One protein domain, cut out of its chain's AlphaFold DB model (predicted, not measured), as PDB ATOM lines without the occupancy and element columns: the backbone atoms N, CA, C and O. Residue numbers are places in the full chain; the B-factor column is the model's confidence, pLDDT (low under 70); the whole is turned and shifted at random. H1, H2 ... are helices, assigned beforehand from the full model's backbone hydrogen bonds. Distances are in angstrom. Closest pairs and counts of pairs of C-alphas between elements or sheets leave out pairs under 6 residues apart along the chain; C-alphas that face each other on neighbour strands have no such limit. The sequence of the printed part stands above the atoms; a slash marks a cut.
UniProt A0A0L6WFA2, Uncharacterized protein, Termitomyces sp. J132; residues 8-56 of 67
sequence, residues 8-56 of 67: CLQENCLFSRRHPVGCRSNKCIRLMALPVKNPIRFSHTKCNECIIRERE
ATOM      1  N   CYS A   8     109.245  70.507  78.685       75.50
ATOM      2  CA  CYS A   8     108.155  71.391  79.081       75.50
ATOM      3  C   CYS A   8     106.764  70.749  78.849       75.50
ATOM      4  O   CYS A   8     105.759  71.309  79.286       75.50
ATOM      5  N   LEU A   9     106.692  69.616  78.133       74.06
ATOM      6  CA  LEU A   9     105.497  68.865  77.720       74.06
ATOM      7  C   LEU A   9     104.466  69.685  76.932       74.06
ATOM      8  O   LEU A   9     103.301  69.296  76.813       74.06
ATOM      9  N   GLN A  10     104.888  70.813  76.368       73.00
ATOM     10  CA  GLN A  10     104.048  71.650  75.521       73.00
ATOM     11  C   GLN A  10     104.231  71.263  74.054       73.00
ATOM     12  O   GLN A  10     105.353  71.091  73.587       73.00
ATOM     13  N   GLU A  11     103.145  71.164  73.296       72.94
ATOM     14  CA  GLU A  11     103.170  70.875  71.850       72.94
ATOM     15  C   GLU A  11     103.877  71.963  71.017       72.94
ATOM     16  O   GLU A  11     104.282  71.749  69.876       72.94
ATOM     17  N   ASN A  12     104.052  73.146  71.601       70.88
ATOM     18  CA  ASN A  12     104.513  74.360  70.941       70.88
ATOM     19  C   ASN A  12     105.939  74.782  71.358       70.88
ATOM     20  O   ASN A  12     106.311  75.949  71.230       70.88
ATOM     21  N   CYS A  13     106.718  73.844  71.902       74.62
ATOM     22  CA  CYS A  13     108.031  74.055  72.519       74.62
ATOM     23  C   CYS A  13     109.076  73.180  71.812       74.62
ATOM     24  O   CYS A  13     108.935  71.967  71.787       74.62
ATOM     25  N   LEU A  14     110.146  73.760  71.251       73.00
ATOM     26  CA  LEU A  14     111.104  73.024  70.392       73.00
ATOM     27  C   LEU A  14     111.889  71.929  71.135       73.00
ATOM     28  O   LEU A  14     112.375  70.985  70.522       73.00
ATOM     29  N   PHE A  15     112.012  72.063  72.455       70.62
ATOM     30  CA  PHE A  15     112.664  71.081  73.327       70.62
ATOM     31  C   PHE A  15     111.679  70.061  73.908       70.62
ATOM     32  O   PHE A  15     112.100  69.161  74.630       70.62
ATOM     33  N   SER A  16     110.385  70.209  73.610       75.31
ATOM     34  CA  SER A  16     109.361  69.243  73.981       75.31
ATOM     35  C   SER A  16     109.391  68.056  73.046       75.31
ATOM     36  O   SER A  16     109.391  68.229  71.825       75.31
ATOM     37  N   ARG A  17     109.289  66.850  73.600       73.69
ATOM     38  CA  ARG A  17     109.059  65.636  72.808       73.69
ATOM     39  C   ARG A  17     107.701  65.653  72.105       73.69
ATOM     40  O   ARG A  17     107.516  64.911  71.152       73.69
ATOM     41  N   ARG A  18     106.762  66.500  72.552       72.00
ATOM     42  CA  ARG A  18     105.437  66.661  71.929       72.00
ATOM     43  C   ARG A  18     105.422  67.629  70.751       72.00
ATOM     44  O   ARG A  18     104.418  67.701  70.051       72.00
ATOM     45  N   HIS A  19     106.482  68.408  70.541       74.62
ATOM     46  CA  HIS A  19     106.558  69.225  69.337       74.62
ATOM     47  C   HIS A  19     106.821  68.320  68.129       74.62
ATOM     48  O   HIS A  19     107.641  67.409  68.248       74.62
ATOM     49  N   PRO A  20     106.205  68.586  66.959       70.12
ATOM     50  CA  PRO A  20     106.509  67.906  65.705       70.12
ATOM     51  C   PRO A  20     108.012  67.681  65.512       70.12
ATOM     52  O   PRO A  20     108.765  68.626  65.231       70.12
ATOM     53  N   VAL A  21     108.465  66.440  65.697       64.56
ATOM     54  CA  VAL A  21     109.884  66.106  65.604       64.56
ATOM     55  C   VAL A  21     110.318  66.303  64.147       64.56
ATOM     56  O   VAL A  21     109.657  65.871  63.205       64.56
ATOM     57  N   GLY A  22     111.424  67.018  63.929       62.56
ATOM     58  CA  GLY A  22     112.034  67.120  62.600       62.56
ATOM     59  C   GLY A  22     111.518  68.236  61.682       62.56
ATOM     60  O   GLY A  22     111.785  68.188  60.476       62.56
ATOM     61  N   CYS A  23     110.839  69.271  62.194       70.38
ATOM     62  CA  CYS A  23     110.632  70.490  61.403       70.38
ATOM     63  C   CYS A  23     111.926  71.323  61.334       70.38
ATOM     64  O   CYS A  23     112.179  72.201  62.155       70.38
ATOM     65  N   ARG A  24     112.767  71.042  60.330       68.00
ATOM     66  CA  ARG A  24     114.036  71.753  60.061       68.00
ATOM     67  C   ARG A  24     113.872  72.972  59.145       68.00
ATOM     68  O   ARG A  24     114.847  73.490  58.609       68.00
ATOM     69  N   SER A  25     112.639  73.423  58.928       77.88
ATOM     70  CA  SER A  25     112.373  74.597  58.100       77.88
ATOM     71  C   SER A  25     112.978  75.848  58.725       77.88
ATOM     72  O   SER A  25     112.744  76.128  59.901       77.88
ATOM     73  N   ASN A  26     113.664  76.666  57.925       79.00
ATOM     74  CA  ASN A  26     114.185  77.963  58.369       79.00
ATOM     75  C   ASN A  26     113.089  78.868  58.962       79.00
ATOM     76  O   ASN A  26     113.360  79.650  59.872       79.00
ATOM     77  N   LYS A  27     111.837  78.744  58.496       80.81
ATOM     78  CA  LYS A  27     110.694  79.477  59.065       80.81
ATOM     79  C   LYS A  27     110.377  79.013  60.490       80.81
ATOM     80  O   LYS A  27     110.168  79.850  61.360       80.81
ATOM     81  N   CYS A  28     110.387  77.700  60.732       77.94
ATOM     82  CA  CYS A  28     110.228  77.126  62.070       77.94
ATOM     83  C   CYS A  28     111.377  77.558  62.983       77.94
ATOM     84  O   CYS A  28     111.136  78.088  64.058       77.94
ATOM     85  N   ILE A  29     112.621  77.451  62.506       76.31
ATOM     86  CA  ILE A  29     113.816  77.835  63.268       76.31
ATOM     87  C   ILE A  29     113.760  79.311  63.680       76.31
ATOM     88  O   ILE A  29     114.057  79.625  64.824       76.31
ATOM     89  N   ARG A  30     113.321  80.229  62.809       78.81
ATOM     90  CA  ARG A  30     113.149  81.651  63.173       78.81
ATOM     91  C   ARG A  30     112.039  81.860  64.211       78.81
ATOM     92  O   ARG A  30     112.224  82.592  65.185       78.81
ATOM     93  N   LEU A  31     110.903  81.183  64.039       77.19
ATOM     94  CA  LEU A  31     109.792  81.210  64.997       77.19
ATOM     95  C   LEU A  31     110.124  80.538  66.334       77.19
ATOM     96  O   LEU A  31     109.455  80.825  67.317       77.19
ATOM     97  N   MET A  32     111.168  79.712  66.385       75.56
ATOM     98  CA  MET A  32     111.587  78.974  67.580       75.56
ATOM     99  C   MET A  32     112.989  79.354  68.082       75.56
ATOM    100  O   MET A  32     113.449  78.797  69.073       75.56
ATOM    101  N   ALA A  33     113.663  80.318  67.443       70.62
ATOM    102  CA  ALA A  33     114.990  80.794  67.821       70.62
ATOM    103  C   ALA A  33     115.020  81.194  69.299       70.62
ATOM    104  O   ALA A  33     114.162  81.952  69.757       70.62
ATOM    105  N   LEU A  34     115.991  80.654  70.029       66.06
ATOM    106  CA  LEU A  34     116.158  80.841  71.464       66.06
ATOM    107  C   LEU A  34     116.460  82.304  71.811       66.06
ATOM    108  O   LEU A  34     117.372  82.887  71.219       66.06
ATOM    109  N   PRO A  35     115.787  82.902  72.806       63.75
ATOM    110  CA  PRO A  35     116.292  84.117  73.418       63.75
ATOM    111  C   PRO A  35     117.546  83.791  74.241       63.75
ATOM    112  O   PRO A  35     117.568  82.838  75.016       63.75
ATOM    113  N   VAL A  36     118.578  84.632  74.120       69.19
ATOM    114  CA  VAL A  36     119.914  84.461  74.736       69.19
ATOM    115  C   VAL A  36     119.862  84.217  76.258       69.19
ATOM    116  O   VAL A  36     120.771  83.614  76.818       69.19
ATOM    117  N   LYS A  37     118.787  84.651  76.935       67.56
ATOM    118  CA  LYS A  37     118.589  84.516  78.389       67.56
ATOM    119  C   LYS A  37     117.660  83.379  78.835       67.56
ATOM    120  O   LYS A  37     117.710  83.043  80.014       67.56
ATOM    121  N   ASN A  38     116.814  82.809  77.969       62.59
ATOM    122  CA  ASN A  38     115.868  81.758  78.370       62.59
ATOM    123  C   ASN A  38     115.909  80.578  77.381       62.59
ATOM    124  O   ASN A  38     115.400  80.698  76.266       62.59
ATOM    125  N   PRO A  39     116.505  79.438  77.769       65.44
ATOM    126  CA  PRO A  39     116.706  78.300  76.877       65.44
ATOM    127  C   PRO A  39     115.408  77.561  76.517       65.44
ATOM    128  O   PRO A  39     115.447  76.658  75.690       65.44
ATOM    129  N   ILE A  40     114.262  77.916  77.107       71.94
ATOM    130  CA  ILE A  40     112.962  77.339  76.752       71.94
ATOM    131  C   ILE A  40     112.111  78.421  76.086       71.94
ATOM    132  O   ILE A  40     111.780  79.436  76.700       71.94
ATOM    133  N   ARG A  41     111.751  78.193  74.818       73.19
ATOM    134  CA  ARG A  41     110.865  79.069  74.043       73.19
ATOM    135  C   ARG A  41     109.587  78.334  73.650       73.19
ATOM    136  O   ARG A  41     109.644  77.264  73.049       73.19
ATOM    137  N   PHE A  42     108.460  78.980  73.929       73.94
ATOM    138  CA  PHE A  42     107.125  78.585  73.492       73.94
ATOM    139  C   PHE A  42     106.681  79.520  72.365       73.94
ATOM    140  O   PHE A  42     106.750  80.743  72.519       73.94
ATOM    141  N   SER A  43     106.249  78.974  71.230       72.75
ATOM    142  CA  SER A  43     105.628  79.758  70.156       72.75
ATOM    143  C   SER A  43     104.202  79.285  69.957       72.75
ATOM    144  O   SER A  43     103.986  78.193  69.452       72.75
ATOM    145  N   HIS A  44     103.211  80.111  70.291       74.12
ATOM    146  CA  HIS A  44     101.799  79.767  70.076       74.12
ATOM    147  C   HIS A  44     101.434  79.576  68.592       74.12
ATOM    148  O   HIS A  44     100.402  78.991  68.285       74.12
ATOM    149  N   THR A  45     102.275  80.039  67.664       76.88
ATOM    150  CA  THR A  45     102.081  79.885  66.219       76.88
ATOM    151  C   THR A  45     102.939  78.759  65.645       76.88
ATOM    152  O   THR A  45     104.170  78.775  65.744       76.88
ATOM    153  N   LYS A  46     102.277  77.800  64.982       77.31
ATOM    154  CA  LYS A  46     102.914  76.758  64.161       77.31
ATOM    155  C   LYS A  46     103.447  77.374  62.864       77.31
ATOM    156  O   LYS A  46     102.829  78.262  62.280       77.31
ATOM    157  N   CYS A  47     104.597  76.900  62.386       80.62
ATOM    158  CA  CYS A  47     105.104  77.327  61.081       80.62
ATOM    159  C   CYS A  47     104.321  76.660  59.939       80.62
ATOM    160  O   CYS A  47     103.736  75.594  60.126       80.62
ATOM    161  N   ASN A  48     104.374  77.245  58.739       82.56
ATOM    162  CA  ASN A  48     103.660  76.733  57.565       82.56
ATOM    163  C   ASN A  48     103.965  75.254  57.263       82.56
ATOM    164  O   ASN A  48     103.062  74.492  56.963       82.56
ATOM    165  N   GLU A  49     105.219  74.826  57.424       79.88
ATOM    166  CA  GLU A  49     105.617  73.430  57.202       79.88
ATOM    167  C   GLU A  49     105.039  72.481  58.261       79.88
ATOM    168  O   GLU A  49     104.647  71.366  57.938       79.88
ATOM    169  N   CYS A  50     104.948  72.917  59.523       77.88
ATOM    170  CA  CYS A  50     104.287  72.132  60.569       77.88
ATOM    171  C   CYS A  50     102.786  72.012  60.289       77.88
ATOM    172  O   CYS A  50     102.231  70.937  60.472       77.88
ATOM    173  N   ILE A  51     102.151  73.093  59.821       81.56
ATOM    174  CA  ILE A  51     100.726  73.110  59.457       81.56
ATOM    175  C   ILE A  51     100.463  72.171  58.273       81.56
ATOM    176  O   ILE A  51      99.470  71.451  58.271       81.56
ATOM    177  N   ILE A  52     101.346  72.157  57.272       81.94
ATOM    178  CA  ILE A  52     101.231  71.255  56.120       81.94
ATOM    179  C   ILE A  52     101.398  69.798  56.565       81.94
ATOM    180  O   ILE A  52     100.528  68.986  56.276       81.94
ATOM    181  N   ARG A  53     102.433  69.476  57.351       77.81
ATOM    182  CA  ARG A  53     102.652  68.110  57.868       77.81
ATOM    183  C   ARG A  53     101.521  67.610  58.762       77.81
ATOM    184  O   ARG A  53     101.192  66.429  58.736       77.81
ATOM    185  N   GLU A  54     100.931  68.506  59.548       77.75
ATOM    186  CA  GLU A  54      99.743  68.214  60.352       77.75
ATOM    187  C   GLU A  54      98.545  67.858  59.469       77.75
ATOM    188  O   GLU A  54      97.861  66.873  59.731       77.75
ATOM    189  N   ARG A  55      98.327  68.612  58.387       79.81
ATOM    190  CA  ARG A  55      97.244  68.357  57.425       79.81
ATOM    191  C   ARG A  55      97.461  67.093  56.598       79.81
ATOM    192  O   ARG A  55      96.496  66.408  56.287       79.81
ATOM    193  N   GLU A  56      98.704  66.793  56.240       77.12
ATOM    194  CA  GLU A  56      99.068  65.618  55.442       77.12
ATOM    195  C   GLU A  56      99.131  64.323  56.267       77.12
ATOM    196  O   GLU A  56      99.361  63.255  55.707       77.12
TER     197      GLU A  56
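Overview. This is residues 8 to 56 of the 67 residues of an uncharacterized protein of Termitomyces sp. J132 (UniProt A0A0L6WFA2). There is little regular structure: two short helices, H2 and H1, meet about perpendicular, and the rest is unnamed chain. Residues 33 to 47 make a long loop from H1 out to Lys 37 and back to H2, while residues 8 to 25 wind in a coil before H1. The printed part has 49 residues, 15 of them in two named helices, H1 then H2, with no named strand; the class is all helix. It is compact, with a radius of gyration of the C-alphas of 10.4 A, yet elongated, spanning 35 by 22 by 17 A.

Along the chain. H2, residues 48 to 55, is 10.6 A long and ends at C-alpha 55 (97.244, 68.357, 57.425). H1, residues 26 to 32, is 9.6 A long and begins at C-alpha 26 (114.185, 77.963, 58.369).

Arrangement. H2 and H1 touch, their closest C-alphas, those of Glu 49 and Cys 28, being 7.7 A apart. Their lines are about perpendicular, at 89 degrees. In both, every O i to N i+4 pair is within hydrogen-bond range.

Size, cuts and confidence. The C-alphas farthest apart, of Lys 37 and Glu 56, are 35.6 A apart. The printed part has no cut. The link from H1 to H2 is long, 15 residues. Residues 21 to 22, 24 and 34 to 39 have pLDDT under 70.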